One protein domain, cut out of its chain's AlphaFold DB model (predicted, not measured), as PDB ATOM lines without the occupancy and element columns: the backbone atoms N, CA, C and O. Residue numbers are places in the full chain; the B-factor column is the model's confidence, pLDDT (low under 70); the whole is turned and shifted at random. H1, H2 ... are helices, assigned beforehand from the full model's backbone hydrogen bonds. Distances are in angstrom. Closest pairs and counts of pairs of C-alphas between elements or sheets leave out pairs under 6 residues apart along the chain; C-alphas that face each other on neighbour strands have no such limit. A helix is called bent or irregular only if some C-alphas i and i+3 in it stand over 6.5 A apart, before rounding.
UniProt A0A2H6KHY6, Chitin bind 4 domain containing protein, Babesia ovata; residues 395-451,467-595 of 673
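Overview. This is residues 395 to 451 and 467 to 595 of the 673 residues of the protein "Chitin bind 4 domain containing protein" of Babesia ovata (UniProt A0A2H6KHY6). What shape do these atoms make? One long helix, H6, is the spine of an elongated body, with H1 and H8 packed on one side of it, H9 and H10 on another, and H2 across its first end. H3 spans from H1 to H10, short H4 packs on H9 and short H5 on H1, while H7 lies at the far end of the body, by the start of H9. What is it made of, and how large is it? The printed part has 186 residues with ten named helices, H1 to H10 in chain order, and no named strand; its class is all helix, with mostly crossed packing. It is compact, with a radius of gyration of the C-alphas of 17.4 A, and spans 59 by 31 by 26 A.

Along the chain. Where does the longest helix run? H6, residues 501 to 531, goes from C-alpha 501 at (-36.214, -25.102, 6.018) to C-alpha 531 at (-69.038, -42.270, 26.479), 42.3 A. It is irregular, with C-alphas 502 and 505 8.1 A apart, and has a kink of 48 degrees near residue 512. Which helices come before it? H1, residues 395 to 409, begins at C-alpha 395 at (-55.038, -37.608, 16.160) and is 21.1 A long. H2 is residues 418 to 424, H3 residues 438 to 448 with 16.3 A, H4 residues 472 to 475 and H5 residues 493 to 496. Which come after it? H7 is residues 534 to 537, H8 residues 548 to 555 with 10.8 A, and H9 residues 570 to 581 with 16.2 A. H10, residues 584 to 595, is 16.0 A long and ends at C-alpha 595 at (-55.592, -14.028, 12.756).

Arrangement. What touches the hub, H6? Its residues 511 to 522 alone touch H1, closest at the C-alphas of Ala 395 and Ser 521, 5.4 A, at a steep tilt of 44 degrees, opposite ways; its residues 511 to 519 alone touch H10, closest at Ala 512 and Met 593, C-alphas 5.0 A apart, at a steep tilt of 49 degrees, opposite ways. Its residues 519 to 530 alone touch H9, closest C-alphas His 526 and Ile 574 at 6.2 A; its residues 525 to 529 alone touch H8, closest C-alphas Leu 529 and Ala 548 at 6.9 A, at a shallow tilt of 30 degrees, opposite ways. Its residues 501 to 508 alone touch H2, about perpendicular at 87 degrees, with the C-alphas of Leu 419 and Ser 501 closest at 4.9 A. What lies farther out? H3 touches H1, closest C-alphas Gly 406 and Arg 445 at 4.3 A, and H10, closest C-alphas Leu 447 and Pro 585 at 5.1 A. H5 touches H1, closest C-alphas Ser 400 and Tyr 493 at 5.1 A; H4 touches residues 576 to 580 of H9 alone, closest C-alphas Leu 474 and Leu 577 at 7.3 A. H7 and H9 only just touch, with 3 pairs of C-alphas within 8 A, closest Cys 534 and Cys 570 at 6.1 A. What do the backbones show? Every O i to N i+4 pair is within hydrogen-bond range in H1, H2, H8, H9 and H10, against 6 of 7 in H3 and 23 of 27 in H6; H4, H5 and H7 are too short for such a pair.

Size, cuts and confidence. How far does it reach? The two C-alphas farthest apart, those of Asp 429 and Ser 539, are 60.4 A apart. Where is the cut, and which links are long? Residues 452 to 466 are not printed, and C-alphas 451 and 467 are 8.3 A apart across the cut. The links H2 to H3, H4 to H5 and H8 to H9 are long; residues 489 to 490 and 557 to 558 form a short antiparallel pairing. Where is confidence low? The mean pLDDT of the printed part is 77.2, and 51 residues are under 70, among them 410 to 418, 426 to 434, 477 to 485, 533 to 541 and 561 to 568.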
ATOM      1  N   ALA A 395     -55.256 -38.481  15.004       91.94
ATOM      2  CA  ALA A 395     -55.038 -37.608  16.160       91.94
ATOM      3  C   ALA A 395     -53.601 -37.758  16.698       91.94
ATOM      4  O   ALA A 395     -52.927 -36.760  16.940       91.94
ATOM      5  N   GLY A 396     -53.095 -38.997  16.759       91.38
ATOM      6  CA  GLY A 396     -51.697 -39.294  17.082       91.38
ATOM      7  C   GLY A 396     -50.697 -38.639  16.122       91.38
ATOM      8  O   GLY A 396     -49.745 -38.011  16.581       91.38
ATOM      9  N   GLU A 397     -50.908 -38.717  14.803       92.69
ATOM     10  CA  GLU A 397     -50.046 -38.047  13.809       92.69
ATOM     11  C   GLU A 397     -50.052 -36.515  13.960       92.69
ATOM     12  O   GLU A 397     -48.993 -35.896  13.903       92.69
ATOM     13  N   ILE A 398     -51.223 -35.903  14.170       94.12
ATOM     14  CA  ILE A 398     -51.369 -34.442  14.294       94.12
ATOM     15  C   ILE A 398     -50.710 -33.944  15.589       94.12
ATOM     16  O   ILE A 398     -49.931 -32.994  15.557       94.12
ATOM     17  N   VAL A 399     -50.947 -34.627  16.714       92.69
ATOM     18  CA  VAL A 399     -50.284 -34.355  18.000       92.69
ATOM     19  C   VAL A 399     -48.762 -34.534  17.899       92.69
ATOM     20  O   VAL A 399     -48.018 -33.720  18.442       92.69
ATOM     21  N   SER A 400     -48.287 -35.543  17.159       91.62
ATOM     22  CA  SER A 400     -46.850 -35.761  16.923       91.62
ATOM     23  C   SER A 400     -46.216 -34.638  16.106       91.62
ATOM     24  O   SER A 400     -45.122 -34.194  16.443       91.62
ATOM     25  N   PHE A 401     -46.897 -34.167  15.055       93.19
ATOM     26  CA  PHE A 401     -46.457 -33.013  14.271       93.19
ATOM     27  C   PHE A 401     -46.348 -31.770  15.155       93.19
ATOM     28  O   PHE A 401     -45.264 -31.216  15.264       93.19
ATOM     29  N   PHE A 402     -47.414 -31.373  15.857       90.88
ATOM     30  CA  PHE A 402     -47.383 -30.153  16.671       90.88
ATOM     31  C   PHE A 402     -46.364 -30.206  17.822       90.88
ATOM     32  O   PHE A 402     -45.722 -29.198  18.103       90.88
ATOM     33  N   HIS A 403     -46.156 -31.363  18.461       87.69
ATOM     34  CA  HIS A 403     -45.164 -31.490  19.535       87.69
ATOM     35  C   HIS A 403     -43.717 -31.464  19.019       87.69
ATOM     36  O   HIS A 403     -42.887 -30.748  19.574       87.69
ATOM     37  N   ASN A 404     -43.405 -32.195  17.941       87.12
ATOM     38  CA  ASN A 404     -42.063 -32.172  17.354       87.12
ATOM     39  C   ASN A 404     -41.760 -30.841  16.655       87.12
ATOM     40  O   ASN A 404     -40.664 -30.327  16.811       87.12
ATOM     41  N   PHE A 405     -42.714 -30.248  15.938       87.25
ATOM     42  CA  PHE A 405     -42.541 -28.927  15.331       87.25
ATOM     43  C   PHE A 405     -42.331 -27.850  16.407       87.25
ATOM     44  O   PHE A 405     -41.461 -27.001  16.251       87.25
ATOM     45  N   GLY A 406     -43.029 -27.944  17.548       82.00
ATOM     46  CA  GLY A 406     -42.739 -27.132  18.733       82.00
ATOM     47  C   GLY A 406     -41.316 -27.340  19.271       82.00
ATOM     48  O   GLY A 406     -40.623 -26.356  19.517       82.00
ATOM     49  N   ASN A 407     -40.842 -28.591  19.384       79.25
ATOM     50  CA  ASN A 407     -39.448 -28.893  19.754       79.25
ATOM     51  C   ASN A 407     -38.439 -28.254  18.779       79.25
ATOM     52  O   ASN A 407     -37.508 -27.600  19.231       79.25
ATOM     53  N   GLU A 408     -38.639 -28.385  17.465       78.81
ATOM     54  CA  GLU A 408     -37.737 -27.824  16.442       78.81
ATOM     55  C   GLU A 408     -37.790 -26.290  16.336       78.81
ATOM     56  O   GLU A 408     -36.937 -25.690  15.681       78.81
ATOM     57  N   LEU A 409     -38.770 -25.628  16.959       75.75
ATOM     58  CA  LEU A 409     -38.815 -24.168  17.101       75.75
ATOM     59  C   LEU A 409     -38.077 -23.666  18.352       75.75
ATOM     60  O   LEU A 409     -37.717 -22.487  18.406       75.75
ATOM     61  N   HIS A 410     -37.797 -24.532  19.331       66.38
ATOM     62  CA  HIS A 410     -36.853 -24.216  20.399       66.38
ATOM     63  C   HIS A 410     -35.410 -24.260  19.870       66.38
ATOM     64  O   HIS A 410     -35.036 -25.121  19.076       66.38
ATOM     65  N   SER A 411     -34.559 -23.366  20.372       54.62
ATOM     66  CA  SER A 411     -33.110 -23.576  20.380       54.62
ATOM     67  C   SER A 411     -32.598 -23.503  21.819       54.62
ATOM     68  O   SER A 411     -33.315 -23.077  22.726       54.62
ATOM     69  N   SER A 412     -31.342 -23.884  22.048       47.47
ATOM     70  CA  SER A 412     -30.664 -23.739  23.347       47.47
ATOM     71  C   SER A 412     -30.328 -22.280  23.716       47.47
ATOM     72  O   SER A 412     -29.608 -22.030  24.680       47.47
ATOM     73  N   SER A 413     -30.847 -21.316  22.954       45.69
ATOM     74  CA  SER A 413     -30.718 -19.877  23.157       45.69
ATOM     75  C   SER A 413     -32.074 -19.196  22.935       45.69
ATOM     76  O   SER A 413     -32.994 -19.795  22.379       45.69
ATOM     77  N   SER A 414     -32.213 -17.923  23.306       47.59
ATOM     78  CA  SER A 414     -33.423 -17.127  23.038       47.59
ATOM     79  C   SER A 414     -33.532 -16.671  21.568       47.59
ATOM     80  O   SER A 414     -33.875 -15.522  21.295       47.59
ATOM     81  N   GLN A 415     -33.174 -17.543  20.626       51.00
ATOM     82  CA  GLN A 415     -33.236 -17.337  19.178       51.00
ATOM     83  C   GLN A 415     -34.024 -18.492  18.551       51.00
ATOM     84  O   GLN A 415     -33.925 -19.633  19.015       51.00
ATOM     85  N   LEU A 416     -34.792 -18.212  17.497       56.69
ATOM     86  CA  LEU A 416     -35.468 -19.253  16.722       56.69
ATOM     87  C   LEU A 416     -34.430 -20.137  16.012       56.69
ATOM     88  O   LEU A 416     -33.357 -19.676  15.620       56.69
ATOM     89  N   SER A 417     -34.757 -21.417  15.828       67.38
ATOM     90  CA  SER A 417     -33.955 -22.325  15.000       67.38
ATOM     91  C   SER A 417     -33.924 -21.866  13.534       67.38
ATOM     92  O   SER A 417     -34.751 -21.061  13.109       67.38
ATOM     93  N   ARG A 418     -33.037 -22.444  12.709       69.88
ATOM     94  CA  ARG A 418     -33.003 -22.186  11.252       69.88
ATOM     95  C   ARG A 418     -34.341 -22.488  10.552       69.88
ATOM     96  O   ARG A 418     -34.630 -21.907   9.513       69.88
ATOM     97  N   LEU A 419     -35.161 -23.383  11.110       75.19
ATOM     98  CA  LEU A 419     -36.523 -23.621  10.631       75.19
ATOM     99  C   LEU A 419     -37.462 -22.475  11.038       75.19
ATOM    100  O   LEU A 419     -38.240 -22.004  10.215       75.19
ATOM    101  N   GLY A 420     -37.357 -22.002  12.284       71.94
ATOM    102  CA  GLY A 420     -38.126 -20.869  12.800       71.94
ATOM    103  C   GLY A 420     -37.797 -19.531  12.128       71.94
ATOM    104  O   GLY A 420     -38.717 -18.766  11.837       71.94
ATOM    105  N   THR A 421     -36.527 -19.258  11.807       74.19
ATOM    106  CA  THR A 421     -36.165 -18.059  11.029       74.19
ATOM    107  C   THR A 421     -36.812 -18.123   9.648       74.19
ATOM    108  O   THR A 421     -37.580 -17.230   9.320       74.19
ATOM    109  N   SER A 422     -36.696 -19.241   8.918       75.19
ATOM    110  CA  SER A 422     -37.369 -19.434   7.617       75.19
ATOM    111  C   SER A 422     -38.910 -19.458   7.656       75.19
ATOM    112  O   SER A 422     -39.537 -19.523   6.602       75.19
ATOM    113  N   LEU A 423     -39.536 -19.410   8.837       76.06
ATOM    114  CA  LEU A 423     -40.982 -19.210   9.017       76.06
ATOM    115  C   LEU A 423     -41.354 -17.749   9.333       76.06
ATOM    116  O   LEU A 423     -42.529 -17.397   9.248       76.06
ATOM    117  N   THR A 424     -40.373 -16.920   9.694       75.00
ATOM    118  CA  THR A 424     -40.510 -15.513  10.124       75.00
ATOM    119  C   THR A 424     -39.932 -14.542   9.078       75.00
ATOM    120  O   THR A 424     -40.437 -13.431   8.895       75.00
ATOM    121  N   ASP A 425     -38.900 -14.981   8.356       73.94
ATOM    122  CA  ASP A 425     -38.275 -14.297   7.227       73.94
ATOM    123  C   ASP A 425     -39.280 -14.093   6.078       73.94
ATOM    124  O   ASP A 425     -40.083 -14.969   5.758       73.94
ATOM    125  N   GLN A 426     -39.228 -12.923   5.437       67.50
ATOM    126  CA  GLN A 426     -40.074 -12.581   4.291       67.50
ATOM    127  C   GLN A 426     -39.523 -13.208   3.000       67.50
ATOM    128  O   GLN A 426     -38.362 -12.984   2.656       67.50
ATOM    129  N   HIS A 427     -40.366 -13.886   2.216       66.50
ATOM    130  CA  HIS A 427     -40.017 -14.263   0.846       66.50
ATOM    131  C   HIS A 427     -39.991 -13.016  -0.056       66.50
ATOM    132  O   HIS A 427     -40.953 -12.248  -0.080       66.50
ATOM    133  N   ASN A 428     -38.915 -12.820  -0.828       58.75
ATOM    134  CA  ASN A 428     -38.659 -11.581  -1.588       58.75
ATOM    135  C   ASN A 428     -39.843 -11.125  -2.466       58.75
ATOM    136  O   ASN A 428     -40.156  -9.937  -2.517       58.75
ATOM    137  N   ASP A 429     -40.518 -12.070  -3.125       62.53
ATOM    138  CA  ASP A 429     -41.651 -11.804  -4.023       62.53
ATOM    139  C   ASP A 429     -43.016 -11.652  -3.317       62.53
ATOM    140  O   ASP A 429     -44.031 -11.439  -3.984       62.53
ATOM    141  N   CYS A 430     -43.081 -11.780  -1.985       62.84
ATOM    142  CA  CYS A 430     -44.331 -11.749  -1.220       62.84
ATOM    143  C   CYS A 430     -44.440 -10.521  -0.290       62.84
ATOM    144  O   CYS A 430     -43.462 -10.111   0.340       62.84
ATOM    145  N   PRO A 431     -45.635  -9.911  -0.152       61.72
ATOM    146  CA  PRO A 431     -45.844  -8.677   0.614       61.72
ATOM    147  C   PRO A 431     -46.025  -8.900   2.135       61.72
ATOM    148  O   PRO A 431     -46.858  -8.239   2.757       61.72
ATOM    149  N   ARG A 432     -45.238  -9.800   2.750       65.62
ATOM    150  CA  ARG A 432     -45.270 -10.135   4.195       65.62
ATOM    151  C   ARG A 432     -46.603 -10.735   4.665       65.62
ATOM    152  O   ARG A 432     -47.058 -10.468   5.775       65.62
ATOM    153  N   TRP A 433     -47.242 -11.525   3.804       67.62
ATOM    154  CA  TRP A 433     -48.439 -12.333   4.127       67.62
ATOM    155  C   TRP A 433     -48.106 -13.836   4.212       67.62
ATOM    156  O   TRP A 433     -48.982 -14.678   4.373       67.62
ATOM    157  N   ASP A 434     -46.826 -14.155   4.048       69.88
ATOM    158  CA  ASP A 434     -46.219 -15.461   3.797       69.88
ATOM    159  C   ASP A 434     -45.420 -16.004   4.995       69.88
ATOM    160  O   ASP A 434     -45.096 -17.194   5.016       69.88
ATOM    161  N   CYS A 435     -45.155 -15.153   5.991       75.38
ATOM    162  CA  CYS A 435     -44.432 -15.469   7.218       75.38
ATOM    163  C   CYS A 435     -45.291 -15.261   8.480       75.38
ATOM    164  O   CYS A 435     -46.237 -14.466   8.501       75.38
ATOM    165  N   LEU A 436     -44.953 -15.987   9.546       75.12
ATOM    166  CA  LEU A 436     -45.468 -15.751  10.892       75.12
ATOM    167  C   LEU A 436     -44.811 -14.509  11.499       75.12
ATOM    168  O   LEU A 436     -43.667 -14.174  11.198       75.12
ATOM    169  N   LYS A 437     -45.512 -13.852  12.424       78.31
ATOM    170  CA  LYS A 437     -44.864 -12.919  13.353       78.31
ATOM    171  C   LYS A 437     -44.149 -13.718  14.435       78.31
ATOM    172  O   LYS A 437     -44.598 -14.808  14.784       78.31
ATOM    173  N   GLU A 438     -43.129 -13.126  15.047       71.62
ATOM    174  CA  GLU A 438     -42.442 -13.696  16.217       71.62
ATOM    175  C   GLU A 438     -43.439 -14.091  17.322       71.62
ATOM    176  O   GLU A 438     -43.391 -15.210  17.815       71.62
ATOM    177  N   SER A 439     -44.437 -13.240  17.611       75.12
ATOM    178  CA  SER A 439     -45.527 -13.542  18.557       75.12
ATOM    179  C   SER A 439     -46.317 -14.804  18.220       75.12
ATOM    180  O   SER A 439     -46.795 -15.495  19.114       75.12
ATOM    181  N   ASP A 440     -46.488 -15.084  16.931       77.88
ATOM    182  CA  ASP A 440     -47.352 -16.149  16.440       77.88
ATOM    183  C   ASP A 440     -46.547 -17.461  16.397       77.88
ATOM    184  O   ASP A 440     -47.040 -18.496  16.842       77.88
ATOM    185  N   ALA A 441     -45.273 -17.402  15.984       75.69
ATOM    186  CA  ALA A 441     -44.307 -18.498  16.100       75.69
ATOM    187  C   ALA A 441     -44.067 -18.914  17.566       75.69
ATOM    188  O   ALA A 441     -44.012 -20.109  17.869       75.69
ATOM    189  N   ASP A 442     -44.024 -17.946  18.485       76.50
ATOM    190  CA  ASP A 442     -43.956 -18.175  19.929       76.50
ATOM    191  C   ASP A 442     -45.147 -19.009  20.441       76.50
ATOM    192  O   ASP A 442     -44.935 -19.949  21.207       76.50
ATOM    193  N   THR A 443     -46.381 -18.779  19.959       79.88
ATOM    194  CA  THR A 443     -47.528 -19.640  20.340       79.88
ATOM    195  C   THR A 443     -47.382 -21.089  19.862       79.88
ATOM    196  O   THR A 443     -47.811 -22.010  20.558       79.88
ATOM    197  N   VAL A 444     -46.746 -21.318  18.704       80.56
ATOM    198  CA  VAL A 444     -46.504 -22.669  18.165       80.56
ATOM    199  C   VAL A 444     -45.431 -23.397  18.979       80.56
ATOM    200  O   VAL A 444     -45.582 -24.582  19.276       80.56
ATOM    201  N   ARG A 445     -44.373 -22.688  19.390       77.44
ATOM    202  CA  ARG A 445     -43.339 -23.192  20.304       77.44
ATOM    203  C   ARG A 445     -43.934 -23.553  21.672       77.44
ATOM    204  O   ARG A 445     -43.757 -24.666  22.168       77.44
ATOM    205  N   ASP A 446     -44.699 -22.639  22.263       76.50
ATOM    206  CA  ASP A 446     -45.189 -22.770  23.639       76.50
ATOM    207  C   ASP A 446     -46.324 -23.814  23.786       76.50
ATOM    208  O   ASP A 446     -46.586 -24.293  24.891       76.50
ATOM    209  N   LEU A 447     -46.939 -24.252  22.676       78.75
ATOM    210  CA  LEU A 447     -47.900 -25.365  22.604       78.75
ATOM    211  C   LEU A 447     -47.320 -26.716  23.057       78.75
ATOM    212  O   LEU A 447     -48.018 -27.502  23.710       78.75
ATOM    213  N   ARG A 448     -46.054 -27.000  22.715       74.88
ATOM    214  CA  ARG A 448     -45.294 -28.139  23.264       74.88
ATOM    215  C   ARG A 448     -45.198 -27.956  24.773       74.88
ATOM    216  O   ARG A 448     -45.701 -28.776  25.542       74.88
ATOM    217  N   GLY A 449     -44.674 -26.801  25.161       65.75
ATOM    218  CA  GLY A 449     -44.542 -26.321  26.527       65.75
ATOM    219  C   GLY A 449     -43.202 -25.621  26.681       65.75
ATOM    220  O   GLY A 449     -42.169 -26.201  26.364       65.75
ATOM    221  N   SER A 450     -43.199 -24.388  27.179       53.25
ATOM    222  CA  SER A 450     -41.977 -23.597  27.337       53.25
ATOM    223  C   SER A 450     -40.993 -24.251  28.314       53.25
ATOM    224  O   SER A 450     -41.356 -24.490  29.469       53.25
ATOM    225  N   ASP A 451     -39.746 -24.481  27.895       46.62
ATOM    226  CA  ASP A 451     -38.651 -24.772  28.827       46.62
ATOM    227  C   ASP A 451     -38.357 -23.533  29.684       46.62
ATOM    228  O   ASP A 451     -38.203 -22.423  29.172       46.62
ATOM    229  N   HIS A 467     -44.928 -28.813  32.772       60.09
ATOM    230  CA  HIS A 467     -45.666 -27.967  31.824       60.09
ATOM    231  C   HIS A 467     -47.175 -28.297  31.833       60.09
ATOM    232  O   HIS A 467     -47.576 -29.350  31.324       60.09
ATOM    233  N   PRO A 468     -48.019 -27.449  32.449       58.62
ATOM    234  CA  PRO A 468     -49.430 -27.748  32.624       58.62
ATOM    235  C   PRO A 468     -50.232 -27.203  31.442       58.62
ATOM    236  O   PRO A 468     -50.026 -26.068  31.010       58.62
ATOM    237  N   LYS A 469     -51.213 -27.982  30.974       66.06
ATOM    238  CA  LYS A 469     -52.109 -27.625  29.858       66.06
ATOM    239  C   LYS A 469     -51.427 -27.528  28.482       66.06
ATOM    240  O   LYS A 469     -51.928 -26.831  27.602       66.06
ATOM    241  N   THR A 470     -50.303 -28.218  28.293       78.19
ATOM    242  CA  THR A 470     -49.528 -28.243  27.037       78.19
ATOM    243  C   THR A 470     -49.527 -29.650  26.430       78.19
ATOM    244  O   THR A 470     -49.958 -30.610  27.073       78.19
ATOM    245  N   LEU A 471     -49.038 -29.830  25.198       80.25
ATOM    246  CA  LEU A 471     -48.978 -31.171  24.594       80.25
ATOM    247  C   LEU A 471     -48.030 -32.124  25.349       80.25
ATOM    248  O   LEU A 471     -48.327 -33.319  25.439       80.25
ATOM    249  N   SER A 472     -46.964 -31.619  25.984       79.38
ATOM    250  CA  SER A 472     -46.112 -32.429  26.871       79.38
ATOM    251  C   SER A 472     -46.841 -32.925  28.135       79.38
ATOM    252  O   SER A 472     -46.425 -33.930  28.705       79.38
ATOM    253  N   THR A 473     -47.980 -32.332  28.538       75.94
ATOM    254  CA  THR A 473     -48.848 -32.914  29.588       75.94
ATOM    255  C   THR A 473     -49.409 -34.289  29.174       75.94
ATOM    256  O   THR A 473     -49.667 -35.127  30.033       75.94
ATOM    257  N   LEU A 474     -49.604 -34.539  27.870       78.75
ATOM    258  CA  LEU A 474     -50.083 -35.825  27.340       78.75
ATOM    259  C   LEU A 474     -48.924 -36.756  26.960       78.75
ATOM    260  O   LEU A 474     -48.976 -37.956  27.231       78.75
ATOM    261  N   LEU A 475     -47.894 -36.201  26.318       78.06
ATOM    262  CA  LEU A 475     -46.800 -36.952  25.694       78.06
ATOM    263  C   LEU A 475     -45.604 -37.211  26.618       78.06
ATOM    264  O   LEU A 475     -44.743 -38.023  26.278       78.06
ATOM    265  N   GLY A 476     -45.559 -36.552  27.777       72.25
ATOM    266  CA  GLY A 476     -44.358 -36.445  28.595       72.25
ATOM    267  C   GLY A 476     -43.358 -35.441  28.013       72.25
ATOM    268  O   GLY A 476     -43.516 -34.941  26.900       72.25
ATOM    269  N   CYS A 477     -42.323 -35.153  28.798       63.44
ATOM    270  CA  CYS A 477     -41.261 -34.209  28.440       63.44
ATOM    271  C   CYS A 477     -39.957 -34.944  28.110       63.44
ATOM    272  O   CYS A 477     -39.325 -34.675  27.097       63.44
ATOM    273  N   ASP A 478     -39.618 -35.929  28.945       55.31
ATOM    274  CA  ASP A 478     -38.504 -36.862  28.791       55.31
ATOM    275  C   ASP A 478     -38.915 -38.209  29.385       55.31
ATOM    276  O   ASP A 478     -39.625 -38.253  30.394       55.31
ATOM    277  N   ALA A 479     -38.388 -39.312  28.845       45.38
ATOM    278  CA  ALA A 479     -38.676 -40.666  29.337       45.38
ATOM    279  C   ALA A 479     -38.282 -40.904  30.815       45.38
ATOM    280  O   ALA A 479     -38.768 -41.848  31.434       45.38
ATOM    281  N   ASN A 480     -37.418 -40.050  31.378       40.97
ATOM    282  CA  ASN A 480     -36.897 -40.159  32.744       40.97
ATOM    283  C   ASN A 480     -37.447 -39.091  33.715       40.97
ATOM    284  O   ASN A 480     -37.086 -39.109  34.892       40.97
ATOM    285  N   ASN A 481     -38.278 -38.140  33.266       54.09
ATOM    286  CA  ASN A 481     -38.711 -37.025  34.115       54.09
ATOM    287  C   ASN A 481     -39.959 -37.383  34.943       54.09
ATOM    288  O   ASN A 481     -41.093 -37.284  34.474       54.09
ATOM    289  N   SER A 482     -39.752 -37.718  36.219       53.88
ATOM    290  CA  SER A 482     -40.819 -38.048  37.176       53.88
ATOM    291  C   SER A 482     -41.844 -36.930  37.418       53.88
ATOM    292  O   SER A 482     -42.916 -37.203  37.951       53.88
ATOM    293  N   HIS A 483     -41.541 -35.686  37.037       53.50
ATOM    294  CA  HIS A 483     -42.431 -34.528  37.178       53.50
ATOM    295  C   HIS A 483     -43.231 -34.222  35.896       53.50
ATOM    296  O   HIS A 483     -44.051 -33.304  35.894       53.50
ATOM    297  N   CYS A 484     -43.020 -34.987  34.816       65.75
ATOM    298  CA  CYS A 484     -43.746 -34.870  33.549       65.75
ATOM    299  C   CYS A 484     -44.017 -36.263  32.925       65.75
ATOM    300  O   CYS A 484     -43.406 -36.625  31.912       65.75
ATOM    301  N   PRO A 485     -44.897 -37.081  33.541       66.88
ATOM    302  CA  PRO A 485     -45.168 -38.449  33.099       66.88
ATOM    303  C   PRO A 485     -45.951 -38.499  31.777       66.88
ATOM    304  O   PRO A 485     -46.971 -37.832  31.623       66.88
ATOM    305  N   GLN A 486     -45.518 -39.355  30.846       75.31
ATOM    306  CA  GLN A 486     -46.240 -39.628  29.599       75.31
ATOM    307  C   GLN A 486     -47.569 -40.355  29.864       75.31
ATOM    308  O   GLN A 486     -47.583 -41.455  30.414       75.31
ATOM    309  N   LEU A 487     -48.686 -39.776  29.423       78.25
ATOM    310  CA  LEU A 487     -50.021 -40.375  29.547       78.25
ATOM    311  C   LEU A 487     -50.405 -41.208  28.318       78.25
ATOM    312  O   LEU A 487     -51.091 -42.220  28.453       78.25
ATOM    313  N   LEU A 488     -49.962 -40.785  27.130       85.00
ATOM    314  CA  LEU A 488     -50.231 -41.416  25.836       85.00
ATOM    315  C   LEU A 488     -48.984 -41.346  24.943       85.00
ATOM    316  O   LEU A 488     -48.273 -40.346  24.943       85.00
ATOM    317  N   SER A 489     -48.759 -42.381  24.132       86.81
ATOM    318  CA  SER A 489     -47.678 -42.437  23.140       86.81
ATOM    319  C   SER A 489     -48.262 -42.536  21.721       86.81
ATOM    320  O   SER A 489     -49.065 -43.434  21.463       86.81
ATOM    321  N   PRO A 490     -47.944 -41.634  20.775       91.25
ATOM    322  CA  PRO A 490     -48.413 -41.753  19.397       91.25
ATOM    323  C   PRO A 490     -47.669 -42.855  18.636       91.25
ATOM    324  O   PRO A 490     -46.438 -42.872  18.590       91.25
ATOM    325  N   ILE A 491     -48.415 -43.730  17.957       90.62
ATOM    326  CA  ILE A 491     -47.887 -44.947  17.306       90.62
ATOM    327  C   ILE A 491     -46.766 -44.636  16.295       90.62
ATOM    328  O   ILE A 491     -45.821 -45.405  16.150       90.62
ATOM    329  N   THR A 492     -46.854 -43.499  15.603       86.88
ATOM    330  CA  THR A 492     -45.910 -43.074  14.554       86.88
ATOM    331  C   THR A 492     -45.201 -41.759  14.894       86.88
ATOM    332  O   THR A 492     -44.911 -40.968  13.997       86.88
ATOM    333  N   TYR A 493     -44.922 -41.502  16.179       88.06
ATOM    334  CA  TYR A 493     -44.363 -40.230  16.661       88.06
ATOM    335  C   TYR A 493     -43.133 -39.742  15.874       88.06
ATOM    336  O   TYR A 493     -43.110 -38.616  15.376       88.06
ATOM    337  N   ARG A 494     -42.128 -40.611  15.686       86.00
ATOM    338  CA  ARG A 494     -40.876 -40.267  14.981       86.00
ATOM    339  C   ARG A 494     -41.025 -40.065  13.466       86.00
ATOM    340  O   ARG A 494     -40.133 -39.497  12.844       86.00
ATOM    341  N   THR A 495     -42.144 -40.478  12.869       89.00
ATOM    342  CA  THR A 495     -42.447 -40.211  11.449       89.00
ATOM    343  C   THR A 495     -42.672 -38.717  11.182       89.00
ATOM    344  O   THR A 495     -42.561 -38.273  10.043       89.00
ATOM    345  N   TYR A 496     -42.953 -37.943  12.236       89.69
ATOM    346  CA  TYR A 496     -43.142 -36.490  12.215       89.69
ATOM    347  C   TYR A 496     -42.076 -35.758  13.045       89.69
ATOM    348  O   TYR A 496     -42.375 -34.765  13.700       89.69
ATOM    349  N   ALA A 497     -40.838 -36.261  13.034       87.56
ATOM    350  CA  ALA A 497     -39.701 -35.719  13.789       87.56
ATOM    351  C   ALA A 497     -38.511 -35.304  12.894       87.56
ATOM    352  O   ALA A 497     -37.379 -35.285  13.357       87.56
ATOM    353  N   LEU A 498     -38.749 -35.023  11.605       89.12
ATOM    354  CA  LEU A 498     -37.719 -34.575  10.662       89.12
ATOM    355  C   LEU A 498     -38.281 -33.495   9.734       89.12
ATOM    356  O   LEU A 498     -39.267 -33.728   9.029       89.12
ATOM    357  N   TYR A 499     -37.630 -32.335   9.717       89.00
ATOM    358  CA  TYR A 499     -38.072 -31.132   9.016       89.00
ATOM    359  C   TYR A 499     -36.937 -30.552   8.164       89.00
ATOM    360  O   TYR A 499     -35.766 -30.850   8.387       89.00
ATOM    361  N   SER A 500     -37.271 -29.710   7.185       87.75
ATOM    362  CA  SER A 500     -36.302 -28.935   6.395       87.75
ATOM    363  C   SER A 500     -36.784 -27.499   6.196       87.75
ATOM    364  O   SER A 500     -37.960 -27.284   5.898       87.75
ATOM    365  N   SER A 501     -35.887 -26.513   6.287       84.00
ATOM    366  CA  SER A 501     -36.214 -25.102   6.018       84.00
ATOM    367  C   SER A 501     -36.788 -24.890   4.610       84.00
ATOM    368  O   SER A 501     -37.667 -24.055   4.427       84.00
ATOM    369  N   THR A 502     -36.389 -25.712   3.633       83.62
ATOM    370  CA  THR A 502     -36.908 -25.693   2.252       83.62
ATOM    371  C   THR A 502     -38.419 -25.951   2.165       83.62
ATOM    372  O   THR A 502     -39.063 -25.565   1.193       83.62
ATOM    373  N   PHE A 503     -39.016 -26.575   3.186       86.31
ATOM    374  CA  PHE A 503     -40.451 -26.863   3.253       86.31
ATOM    375  C   PHE A 503     -41.202 -25.994   4.281       86.31
ATOM    376  O   PHE A 503     -42.349 -26.303   4.608       86.31
ATOM    377  N   ALA A 504     -40.609 -24.888   4.759       85.75
ATOM    378  CA  ALA A 504     -41.195 -24.003   5.773       85.75
ATOM    379  C   ALA A 504     -42.651 -23.596   5.462       85.75
ATOM    380  O   ALA A 504     -43.542 -23.854   6.271       85.75
ATOM    381  N   HIS A 505     -42.939 -23.073   4.262       83.50
ATOM    382  CA  HIS A 505     -44.307 -22.689   3.874       83.50
ATOM    383  C   HIS A 505     -45.297 -23.877   3.844       83.50
ATOM    384  O   HIS A 505     -46.495 -23.695   4.080       83.50
ATOM    385  N   THR A 506     -44.823 -25.108   3.612       88.75
ATOM    386  CA  THR A 506     -45.649 -26.326   3.697       88.75
ATOM    387  C   THR A 506     -46.028 -26.619   5.147       88.75
ATOM    388  O   THR A 506     -47.205 -26.844   5.430       88.75
ATOM    389  N   TYR A 507     -45.074 -26.555   6.082       89.81
ATOM    390  CA  TYR A 507     -45.357 -26.741   7.510       89.81
ATOM    391  C   TYR A 507     -46.186 -25.590   8.095       89.81
ATOM    392  O   TYR A 507     -47.044 -25.834   8.939       89.81
ATOM    393  N   LEU A 508     -46.013 -24.358   7.608       88.44
ATOM    394  CA  LEU A 508     -46.866 -23.214   7.944       88.44
ATOM    395  C   LEU A 508     -48.319 -23.450   7.511       88.44
ATOM    396  O   LEU A 508     -49.240 -23.300   8.312       88.44
ATOM    397  N   SER A 509     -48.527 -23.914   6.276       90.50
ATOM    398  CA  SER A 509     -49.848 -24.322   5.781       90.50
ATOM    399  C   SER A 509     -50.463 -25.432   6.647       90.50
ATOM    400  O   SER A 509     -51.639 -25.361   7.006       90.50
ATOM    401  N   TRP A 510     -49.673 -26.430   7.062       92.88
ATOM    402  CA  TRP A 510     -50.142 -27.475   7.980       92.88
ATOM    403  C   TRP A 510     -50.501 -26.906   9.355       92.88
ATOM    404  O   TRP A 510     -51.569 -27.212   9.868       92.88
ATOM    405  N   THR A 511     -49.670 -26.035   9.925       90.88
ATOM    406  CA  THR A 511     -49.909 -25.377  11.222       90.88
ATOM    407  C   THR A 511     -51.232 -24.605  11.198       90.88
ATOM    408  O   THR A 511     -52.087 -24.822  12.056       90.88
ATOM    409  N   ALA A 512     -51.454 -23.798  10.155       90.69
ATOM    410  CA  ALA A 512     -52.660 -22.992   9.994       90.69
ATOM    411  C   ALA A 512     -53.938 -23.829   9.798       90.69
ATOM    412  O   ALA A 512     -54.954 -23.553  10.432       90.69
ATOM    413  N   TYR A 513     -53.911 -24.863   8.949       91.06
ATOM    414  CA  TYR A 513     -55.107 -25.666   8.648       91.06
ATOM    415  C   TYR A 513     -55.351 -26.840   9.609       91.06
ATOM    416  O   TYR A 513     -56.456 -27.389   9.624       91.06
ATOM    417  N   LEU A 514     -54.359 -27.247  10.411       93.75
ATOM    418  CA  LEU A 514     -54.486 -28.361  11.357       93.75
ATOM    419  C   LEU A 514     -54.674 -27.933  12.816       93.75
ATOM    420  O   LEU A 514     -54.996 -28.805  13.615       93.75
ATOM    421  N   ALA A 515     -54.557 -26.649  13.176       92.25
ATOM    422  CA  ALA A 515     -54.853 -26.178  14.539       92.25
ATOM    423  C   ALA A 515     -56.294 -26.538  14.973       92.25
ATOM    424  O   ALA A 515     -56.495 -27.188  15.999       92.25
ATOM    425  N   ASP A 516     -57.287 -26.252  14.121       91.88
ATOM    426  CA  ASP A 516     -58.677 -26.710  14.296       91.88
ATOM    427  C   ASP A 516     -58.784 -28.238  14.409       91.88
ATOM    428  O   ASP A 516     -59.545 -28.769  15.218       91.88
ATOM    429  N   ARG A 517     -58.041 -28.965  13.560       92.94
ATOM    430  CA  ARG A 517     -58.111 -30.432  13.483       92.94
ATOM    431  C   ARG A 517     -57.493 -31.085  14.721       92.94
ATOM    432  O   ARG A 517     -58.009 -32.105  15.168       92.94
ATOM    433  N   LEU A 518     -56.442 -30.493  15.293       93.69
ATOM    434  CA  LEU A 518     -55.854 -30.879  16.574       93.69
ATOM    435  C   LEU A 518     -56.925 -30.800  17.666       93.69
ATOM    436  O   LEU A 518     -57.243 -31.829  18.263       93.69
ATOM    437  N   TYR A 519     -57.534 -29.624  17.855       92.62
ATOM    438  CA  TYR A 519     -58.572 -29.415  18.866       92.62
ATOM    439  C   TYR A 519     -59.771 -30.355  18.668       92.62
ATOM    440  O   TYR A 519     -60.113 -31.097  19.588       92.62
ATOM    441  N   GLU A 520     -60.357 -30.425  17.466       93.56
ATOM    442  CA  GLU A 520     -61.465 -31.351  17.180       93.56
ATOM    443  C   GLU A 520     -61.102 -32.820  17.451       93.56
ATOM    444  O   GLU A 520     -61.925 -33.570  17.979       93.56
ATOM    445  N   SER A 521     -59.881 -33.250  17.112       92.81
ATOM    446  CA  SER A 521     -59.449 -34.638  17.316       92.81
ATOM    447  C   SER A 521     -59.276 -34.992  18.797       92.81
ATOM    448  O   SER A 521     -59.680 -36.076  19.216       92.81
ATOM    449  N   LEU A 522     -58.762 -34.057  19.604       92.19
ATOM    450  CA  LEU A 522     -58.618 -34.209  21.051       92.19
ATOM    451  C   LEU A 522     -59.975 -34.133  21.768       92.19
ATOM    452  O   LEU A 522     -60.239 -34.956  22.643       92.19
ATOM    453  N   VAL A 523     -60.872 -33.224  21.356       93.56
ATOM    454  CA  VAL A 523     -62.264 -33.177  21.840       93.56
ATOM    455  C   VAL A 523     -62.979 -34.487  21.530       93.56
ATOM    456  O   VAL A 523     -63.655 -35.035  22.400       93.56
ATOM    457  N   LYS A 524     -62.805 -35.033  20.321       92.69
ATOM    458  CA  LYS A 524     -63.407 -36.317  19.966       92.69
ATOM    459  C   LYS A 524     -62.851 -37.462  20.815       92.69
ATOM    460  O   LYS A 524     -63.642 -38.229  21.350       92.69
ATOM    461  N   LEU A 525     -61.531 -37.557  20.982       91.12
ATOM    462  CA  LEU A 525     -60.910 -38.555  21.859       91.12
ATOM    463  C   LEU A 525     -61.449 -38.460  23.300       91.12
ATOM    464  O   LEU A 525     -61.742 -39.485  23.910       91.12
ATOM    465  N   HIS A 526     -61.626 -37.245  23.823       89.50
ATOM    466  CA  HIS A 526     -62.205 -37.005  25.145       89.50
ATOM    467  C   HIS A 526     -63.663 -37.485  25.245       89.50
ATOM    468  O   HIS A 526     -64.002 -38.207  26.183       89.50
ATOM    469  N   CYS A 527     -64.514 -37.137  24.275       89.12
ATOM    470  CA  CYS A 527     -65.905 -37.595  24.237       89.12
ATOM    471  C   CYS A 527     -65.998 -39.121  24.092       89.12
ATOM    472  O   CYS A 527     -66.670 -39.759  24.896       89.12
ATOM    473  N   ASP A 528     -65.257 -39.717  23.152       87.94
ATOM    474  CA  ASP A 528     -65.253 -41.168  22.943       87.94
ATOM    475  C   ASP A 528     -64.791 -41.920  24.222       87.94
ATOM    476  O   ASP A 528     -65.347 -42.962  24.565       87.94
ATOM    477  N   LEU A 529     -63.807 -41.394  24.975       84.06
ATOM    478  CA  LEU A 529     -63.355 -41.968  26.260       84.06
ATOM    479  C   LEU A 529     -64.389 -41.819  27.391       84.06
ATOM    480  O   LEU A 529     -64.464 -42.675  28.279       84.06
ATOM    481  N   LYS A 530     -65.173 -40.736  27.368       82.69
ATOM    482  CA  LYS A 530     -66.223 -40.427  28.347       82.69
ATOM    483  C   LYS A 530     -67.471 -41.288  28.137       82.69
ATOM    484  O   LYS A 530     -67.996 -41.846  29.102       82.69
ATOM    485  N   ASP A 531     -67.881 -41.462  26.882       81.88
ATOM    486  CA  ASP A 531     -69.038 -42.270  26.479       81.88
ATOM    487  C   ASP A 531     -68.841 -43.771  26.765       81.88
ATOM    488  O   ASP A 531     -69.811 -44.494  26.987       81.88
ATOM    489  N   LEU A 532     -67.589 -44.241  26.878       72.88
ATOM    490  CA  LEU A 532     -67.243 -45.591  27.350       72.88
ATOM    491  C   LEU A 532     -67.497 -45.838  28.857       72.88
ATOM    492  O   LEU A 532     -67.073 -46.866  29.382       72.88
ATOM    493  N   GLN A 533     -68.177 -44.923  29.561       58.84
ATOM    494  CA  GLN A 533     -68.586 -45.051  30.971       58.84
ATOM    495  C   GLN A 533     -67.438 -45.335  31.957       58.84
ATOM    496  O   GLN A 533     -67.640 -45.891  33.037       58.84
ATOM    497  N   CYS A 534     -66.226 -44.857  31.650       56.38
ATOM    498  CA  CYS A 534     -65.061 -44.968  32.536       56.38
ATOM    499  C   CYS A 534     -65.305 -44.405  33.958       56.38
ATOM    500  O   CYS A 534     -64.617 -44.796  34.903       56.38
ATOM    501  N   HIS A 535     -66.289 -43.509  34.110       48.69
ATOM    502  CA  HIS A 535     -66.728 -42.914  35.376       48.69
ATOM    503  C   HIS A 535     -67.381 -43.903  36.355       48.69
ATOM    504  O   HIS A 535     -67.185 -43.759  37.559       48.69
ATOM    505  N   ASP A 536     -68.100 -44.928  35.884       48.38
ATOM    506  CA  ASP A 536     -68.692 -45.942  36.778       48.38
ATOM    507  C   ASP A 536     -67.628 -46.922  37.313       48.38
ATOM    508  O   ASP A 536     -67.865 -47.693  38.245       48.38
ATOM    509  N   SER A 537     -66.406 -46.846  36.775       50.84
ATOM    510  CA  SER A 537     -65.247 -47.640  37.170       50.84
ATOM    511  C   SER A 537     -64.072 -46.789  37.674       50.84
ATOM    512  O   SER A 537     -62.939 -46.985  37.238       50.84
ATOM    513  N   ASN A 538     -64.309 -45.897  38.646       50.75
ATOM    514  CA  ASN A 538     -63.299 -45.023  39.296       50.75
ATOM    515  C   ASN A 538     -62.057 -45.739  39.908       50.75
ATOM    516  O   ASN A 538     -61.135 -45.093  40.427       50.75
ATOM    517  N   SER A 539     -62.023 -47.073  39.880       54.16
ATOM    518  CA  SER A 539     -60.927 -47.936  40.335       54.16
ATOM    519  C   SER A 539     -60.212 -48.722  39.226       54.16
ATOM    520  O   SER A 539     -59.157 -49.285  39.512       54.16
ATOM    521  N   LYS A 540     -60.733 -48.778  37.989       65.56
ATOM    522  CA  LYS A 540     -60.104 -49.538  36.895       65.56
ATOM    523  C   LYS A 540     -58.946 -48.766  36.259       65.56
ATOM    524  O   LYS A 540     -59.044 -47.568  35.989       65.56
ATOM    525  N   SER A 541     -57.860 -49.480  35.984       68.75
ATOM    526  CA  SER A 541     -56.751 -48.994  35.159       68.75
ATOM    527  C   SER A 541     -57.169 -48.878  33.688       68.75
ATOM    528  O   SER A 541     -58.082 -49.568  33.233       68.75
ATOM    529  N   LEU A 542     -56.449 -48.059  32.915       74.06
ATOM    530  CA  LEU A 542     -56.679 -47.870  31.474       74.06
ATOM    531  C   LEU A 542     -56.714 -49.194  30.680       74.06
ATOM    532  O   LEU A 542     -57.416 -49.309  29.679       74.06
ATOM    533  N   HIS A 543     -55.981 -50.208  31.150       70.12
ATOM    534  CA  HIS A 543     -55.876 -51.525  30.525       70.12
ATOM    535  C   HIS A 543     -56.944 -52.548  30.976       70.12
ATOM    536  O   HIS A 543     -57.013 -53.628  30.402       70.12
ATOM    537  N   GLN A 544     -57.769 -52.238  31.986       69.75
ATOM    538  CA  GLN A 544     -58.902 -53.073  32.450       69.75
ATOM    539  C   GLN A 544     -60.250 -52.668  31.821       69.75
ATOM    540  O   GLN A 544     -61.314 -53.167  32.210       69.75
ATOM    541  N   CYS A 545     -60.212 -51.729  30.876       74.50
ATOM    542  CA  CYS A 545     -61.358 -51.233  30.132       74.50
ATOM    543  C   CYS A 545     -61.252 -51.741  28.690       74.50
ATOM    544  O   CYS A 545     -60.563 -51.137  27.870       74.50
ATOM    545  N   ASP A 546     -61.938 -52.848  28.386       71.12
ATOM    546  CA  ASP A 546     -61.771 -53.637  27.149       71.12
ATOM    547  C   ASP A 546     -61.859 -52.803  25.854       71.12
ATOM    548  O   ASP A 546     -61.152 -53.061  24.881       71.12
ATOM    549  N   ASN A 547     -62.695 -51.759  25.860       80.94
ATOM    550  CA  ASN A 547     -62.911 -50.858  24.725       80.94
ATOM    551  C   ASN A 547     -61.917 -49.680  24.641       80.94
ATOM    552  O   ASN A 547     -61.802 -49.061  23.584       80.94
ATOM    553  N   ALA A 548     -61.192 -49.355  25.718       82.75
ATOM    554  CA  ALA A 548     -60.330 -48.171  25.772       82.75
ATOM    555  C   ALA A 548     -59.073 -48.321  24.898       82.75
ATOM    556  O   ALA A 548     -58.711 -47.400  24.166       82.75
ATOM    557  N   LEU A 549     -58.428 -49.493  24.910       85.81
ATOM    558  CA  LEU A 549     -57.231 -49.739  24.100       85.81
ATOM    559  C   LEU A 549     -57.522 -49.779  22.576       85.81
ATOM    560  O   LEU A 549     -56.790 -49.127  21.827       85.81
ATOM    561  N   PRO A 550     -58.600 -50.435  22.089       88.81
ATOM    562  CA  PRO A 550     -59.068 -50.289  20.708       88.81
ATOM    563  C   PRO A 550     -59.403 -48.845  20.314       88.81
ATOM    564  O   PRO A 550     -59.115 -48.439  19.185       88.81
ATOM    565  N   LEU A 551     -59.976 -48.054  21.231       89.38
ATOM    566  CA  LEU A 551     -60.281 -46.644  20.982       89.38
ATOM    567  C   LEU A 551     -59.002 -45.814  20.793       89.38
ATOM    568  O   LEU A 551     -58.892 -45.111  19.788       89.38
ATOM    569  N   LEU A 552     -58.018 -45.939  21.691       90.19
ATOM    570  CA  LEU A 552     -56.720 -45.262  21.560       90.19
ATOM    571  C   LEU A 552     -56.037 -45.599  20.226       90.19
ATOM    572  O   LEU A 552     -55.635 -44.694  19.492       90.19
ATOM    573  N   TYR A 553     -56.020 -46.879  19.846       91.38
ATOM    574  CA  TYR A 553     -55.511 -47.330  18.548       91.38
ATOM    575  C   TYR A 553     -56.269 -46.706  17.359       91.38
ATOM    576  O   TYR A 553     -55.661 -46.314  16.360       91.38
ATOM    577  N   SER A 554     -57.593 -46.539  17.462       90.69
ATOM    578  CA  SER A 554     -58.398 -45.873  16.424       90.69
ATOM    579  C   SER A 554     -58.103 -44.370  16.279       90.69
ATOM    580  O   SER A 554     -58.266 -43.815  15.189       90.69
ATOM    581  N   HIS A 555     -57.576 -43.731  17.327       91.31
ATOM    582  CA  HIS A 555     -57.093 -42.345  17.306       91.31
ATOM    583  C   HIS A 555     -55.597 -42.214  16.962       91.31
ATOM    584  O   HIS A 555     -55.156 -41.131  16.578       91.31
ATOM    585  N   GLY A 556     -54.830 -43.309  17.003       91.38
ATOM    586  CA  GLY A 556     -53.399 -43.343  16.662       91.38
ATOM    587  C   GLY A 556     -52.448 -43.363  17.868       91.38
ATOM    588  O   GLY A 556     -51.274 -43.024  17.713       91.38
ATOM    589  N   PHE A 557     -52.934 -43.748  19.052       91.25
ATOM    590  CA  PHE A 557     -52.171 -43.796  20.303       91.25
ATOM    591  C   PHE A 557     -52.047 -45.218  20.877       91.25
ATOM    592  O   PHE A 557     -52.924 -46.066  20.697       91.25
ATOM    593  N   THR A 558     -50.988 -45.441  21.647       87.31
ATOM    594  CA  THR A 558     -50.811 -46.534  22.610       87.31
ATOM    595  C   THR A 558     -50.640 -45.977  24.031       87.31
ATOM    596  O   THR A 558     -50.372 -44.784  24.209       87.31
ATOM    597  N   PRO A 559     -50.796 -46.816  25.073       81.06
ATOM    598  CA  PRO A 559     -50.294 -46.505  26.410       81.06
ATOM    599  C   PRO A 559     -48.773 -46.243  26.389       81.06
ATOM    600  O   PRO A 559     -48.095 -46.739  25.485       81.06
ATOM    601  N   PRO A 560     -48.219 -45.518  27.379       73.19
ATOM    602  CA  PRO A 560     -46.780 -45.274  27.486       73.19
ATOM    603  C   PRO A 560     -45.964 -46.572  27.542       73.19
ATOM    604  O   PRO A 560     -46.387 -47.573  28.135       73.19
ATOM    605  N   GLU A 561     -44.762 -46.534  26.965       64.44
ATOM    606  CA  GLU A 561     -43.771 -47.606  27.101       64.44
ATOM    607  C   GLU A 561     -42.937 -47.406  28.380       64.44
ATOM    608  O   GLU A 561     -42.740 -46.287  28.847       64.44
ATOM    609  N   GLY A 562     -42.463 -48.498  28.987       56.38
ATOM    610  CA  GLY A 562     -41.578 -48.475  30.162       56.38
ATOM    611  C   GLY A 562     -42.217 -48.094  31.508       56.38
ATOM    612  O   GLY A 562     -41.733 -48.545  32.545       56.38
ATOM    613  N   MET A 563     -43.310 -47.323  31.535       51.53
ATOM    614  CA  MET A 563     -43.951 -46.916  32.794       51.53
ATOM    615  C   MET A 563     -44.852 -48.025  33.388       51.53
ATOM    616  O   MET A 563     -45.617 -48.643  32.643       51.53
ATOM    617  N   PRO A 564     -44.852 -48.262  34.720       51.75
ATOM    618  CA  PRO A 564     -45.769 -49.209  35.361       51.75
ATOM    619  C   PRO A 564     -47.236 -48.756  35.261       51.75
ATOM    620  O   PRO A 564     -47.762 -48.045  36.118       51.75
ATOM    621  N   SER A 565     -47.942 -49.204  34.219       49.91
ATOM    622  CA  SER A 565     -49.332 -48.795  33.935       49.91
ATOM    623  C   SER A 565     -50.391 -49.313  34.931       49.91
ATOM    624  O   SER A 565     -51.591 -49.163  34.705       49.91
ATOM    625  N   SER A 566     -49.962 -49.872  36.066       48.62
ATOM    626  CA  SER A 566     -50.781 -50.192  37.240       48.62
ATOM    627  C   SER A 566     -51.271 -48.960  38.014       48.62
ATOM    628  O   SER A 566     -52.167 -49.095  38.844       48.62
ATOM    629  N   GLN A 567     -50.722 -47.767  37.749       57.03
ATOM    630  CA  GLN A 567     -51.140 -46.511  38.395       57.03
ATOM    631  C   GLN A 567     -52.081 -45.636  37.548       57.03
ATOM    632  O   GLN A 567     -52.712 -44.738  38.094       57.03
ATOM    633  N   LEU A 568     -52.187 -45.878  36.237       68.81
ATOM    634  CA  LEU A 568     -52.768 -44.924  35.285       68.81
ATOM    635  C   LEU A 568     -54.230 -45.284  34.955       68.81
ATOM    636  O   LEU A 568     -54.500 -46.271  34.259       68.81
ATOM    637  N   LYS A 569     -55.189 -44.512  35.483       74.69
ATOM    638  CA  LYS A 569     -56.631 -44.751  35.289       74.69
ATOM    639  C   LYS A 569     -57.193 -43.972  34.104       74.69
ATOM    640  O   LYS A 569     -56.682 -42.917  33.730       74.69
ATOM    641  N   CYS A 570     -58.340 -44.419  33.589       76.44
ATOM    642  CA  CYS A 570     -59.100 -43.655  32.595       76.44
ATOM    643  C   CYS A 570     -59.503 -42.255  33.099       76.44
ATOM    644  O   CYS A 570     -59.464 -41.306  32.324       76.44
ATOM    645  N   SER A 571     -59.852 -42.107  34.385       75.88
ATOM    646  CA  SER A 571     -60.176 -40.809  35.008       75.88
ATOM    647  C   SER A 571     -59.052 -39.784  34.866       75.88
ATOM    648  O   SER A 571     -59.303 -38.593  34.678       75.88
ATOM    649  N   ASP A 572     -57.815 -40.256  34.942       78.62
ATOM    650  CA  ASP A 572     -56.627 -39.418  35.033       78.62
ATOM    651  C   ASP A 572     -56.253 -38.931  33.626       78.62
ATOM    652  O   ASP A 572     -55.984 -37.750  33.424       78.62
ATOM    653  N   VAL A 573     -56.377 -39.811  32.623       80.94
ATOM    654  CA  VAL A 573     -56.277 -39.455  31.195       80.94
ATOM    655  C   VAL A 573     -57.385 -38.482  30.782       80.94
ATOM    656  O   VAL A 573     -57.092 -37.479  30.140       80.94
ATOM    657  N   ILE A 574     -58.644 -38.742  31.159       84.19
ATOM    658  CA  ILE A 574     -59.792 -37.886  30.805       84.19
ATOM    659  C   ILE A 574     -59.619 -36.485  31.405       84.19
ATOM    660  O   ILE A 574     -59.694 -35.503  30.673       84.19
ATOM    661  N   SER A 575     -59.317 -36.382  32.703       84.50
ATOM    662  CA  SER A 575     -59.138 -35.087  33.378       84.50
ATOM    663  C   SER A 575     -57.913 -34.308  32.883       84.50
ATOM    664  O   SER A 575     -57.976 -33.086  32.763       84.50
ATOM    665  N   LYS A 576     -56.813 -34.985  32.523       84.56
ATOM    666  CA  LYS A 576     -55.641 -34.336  31.909       84.56
ATOM    667  C   LYS A 576     -55.891 -33.898  30.467       84.56
ATOM    668  O   LYS A 576     -55.393 -32.853  30.056       84.56
ATOM    669  N   LEU A 577     -56.699 -34.642  29.715       86.56
ATOM    670  CA  LEU A 577     -57.139 -34.241  28.381       86.56
ATOM    671  C   LEU A 577     -58.104 -33.044  28.446       86.56
ATOM    672  O   LEU A 577     -57.962 -32.118  27.655       86.56
ATOM    673  N   GLU A 578     -59.011 -32.998  29.427       87.25
ATOM    674  CA  GLU A 578     -59.860 -31.831  29.718       87.25
ATOM    675  C   GLU A 578     -59.032 -30.608  30.166       87.25
ATOM    676  O   GLU A 578     -59.294 -29.485  29.731       87.25
ATOM    677  N   GLU A 579     -57.971 -30.804  30.958       85.00
ATOM    678  CA  GLU A 579     -57.026 -29.746  31.349       85.00
ATOM    679  C   GLU A 579     -56.249 -29.159  30.152       85.00
ATOM    680  O   GLU A 579     -56.024 -27.948  30.107       85.00
ATOM    681  N   VAL A 580     -55.870 -29.987  29.172       85.38
ATOM    682  CA  VAL A 580     -55.198 -29.549  27.933       85.38
ATOM    683  C   VAL A 580     -56.182 -28.911  26.946       85.38
ATOM    684  O   VAL A 580     -55.856 -27.899  26.333       85.38
ATOM    685  N   LEU A 581     -57.410 -29.428  26.831       86.50
ATOM    686  CA  LEU A 581     -58.472 -28.851  25.992       86.50
ATOM    687  C   LEU A 581     -58.993 -27.506  26.516       86.50
ATOM    688  O   LEU A 581     -59.304 -26.618  25.728       86.50
ATOM    689  N   SER A 582     -59.039 -27.329  27.839       84.06
ATOM    690  CA  SER A 582     -59.243 -26.030  28.506       84.06
ATOM    691  C   SER A 582     -57.938 -25.228  28.664       84.06
ATOM    692  O   SER A 582     -57.872 -24.242  29.408       84.06
ATOM    693  N   GLY A 583     -56.876 -25.660  27.980       79.75
ATOM    694  CA  GLY A 583     -55.567 -25.036  27.974       79.75
ATOM    695  C   GLY A 583     -55.521 -23.794  27.098       79.75
ATOM    696  O   GLY A 583     -55.866 -23.823  25.917       79.75
ATOM    697  N   LYS A 584     -54.990 -22.708  27.670       83.75
ATOM    698  CA  LYS A 584     -54.666 -21.489  26.924       83.75
ATOM    699  C   LYS A 584     -53.814 -21.758  25.660       83.75
ATOM    700  O   LYS A 584     -54.167 -21.188  24.637       83.75
ATOM    701  N   PRO A 585     -52.786 -22.641  25.648       84.69
ATOM    702  CA  PRO A 585     -51.928 -22.812  24.468       84.69
ATOM    703  C   PRO A 585     -52.652 -23.261  23.187       84.69
ATOM    704  O   PRO A 585     -52.309 -22.790  22.107       84.69
ATOM    705  N   ILE A 586     -53.673 -24.126  23.278       85.81
ATOM    706  CA  ILE A 586     -54.437 -24.551  22.088       85.81
ATOM    707  C   ILE A 586     -55.355 -23.419  21.601       85.81
ATOM    708  O   ILE A 586     -55.435 -23.168  20.400       85.81
ATOM    709  N   ALA A 587     -56.006 -22.700  22.520       86.56
ATOM    710  CA  ALA A 587     -56.856 -21.559  22.178       86.56
ATOM    711  C   ALA A 587     -56.051 -20.389  21.575       86.56
ATOM    712  O   ALA A 587     -56.491 -19.779  20.599       86.56
ATOM    713  N   ASP A 588     -54.860 -20.113  22.113       87.81
ATOM    714  CA  ASP A 588     -53.922 -19.116  21.594       87.81
ATOM    715  C   ASP A 588     -53.429 -19.500  20.192       87.81
ATOM    716  O   ASP A 588     -53.502 -18.667  19.292       87.81
ATOM    717  N   LEU A 589     -53.020 -20.760  19.968       89.38
ATOM    718  CA  LEU A 589     -52.638 -21.264  18.640       89.38
ATOM    719  C   LEU A 589     -53.767 -21.069  17.621       89.38
ATOM    720  O   LEU A 589     -53.540 -20.516  16.547       89.38
ATOM    721  N   MET A 590     -54.983 -21.526  17.943       90.12
ATOM    722  CA  MET A 590     -56.139 -21.378  17.052       90.12
ATOM    723  C   MET A 590     -56.384 -19.900  16.733       90.12
ATOM    724  O   MET A 590     -56.541 -19.545  15.570       90.12
ATOM    725  N   THR A 591     -56.317 -19.024  17.741       90.38
ATOM    726  CA  THR A 591     -56.484 -17.571  17.584       90.38
ATOM    727  C   THR A 591     -55.374 -16.947  16.726       90.38
ATOM    728  O   THR A 591     -55.659 -16.099  15.881       90.38
ATOM    729  N   ALA A 592     -54.115 -17.363  16.893       88.69
ATOM    730  CA  ALA A 592     -52.991 -16.907  16.076       88.69
ATOM    731  C   ALA A 592     -53.158 -17.333  14.608       88.69
ATOM    732  O   ALA A 592     -53.005 -16.510  13.704       88.69
ATOM    733  N   MET A 593     -53.552 -18.587  14.360       91.00
ATOM    734  CA  MET A 593     -53.769 -19.103  13.005       91.00
ATOM    735  C   MET A 593     -54.997 -18.477  12.321       91.00
ATOM    736  O   MET A 593     -54.921 -18.146  11.138       91.00
ATOM    737  N   ASP A 594     -56.096 -18.228  13.046       90.50
ATOM    738  CA  ASP A 594     -57.263 -17.509  12.510       90.50
ATOM    739  C   ASP A 594     -56.908 -16.045  12.179       90.50
ATOM    740  O   ASP A 594     -57.284 -15.538  11.121       90.50
ATOM    741  N   ASN A 595     -56.106 -15.377  13.021       88.81
ATOM    742  CA  ASN A 595     -55.592 -14.028  12.756       88.81
ATOM    743  C   ASN A 595     -54.645 -13.983  11.543       88.81
ATOM    744  O   ASN A 595     -54.717 -13.044  10.748       88.81
TER     745      ASN A 595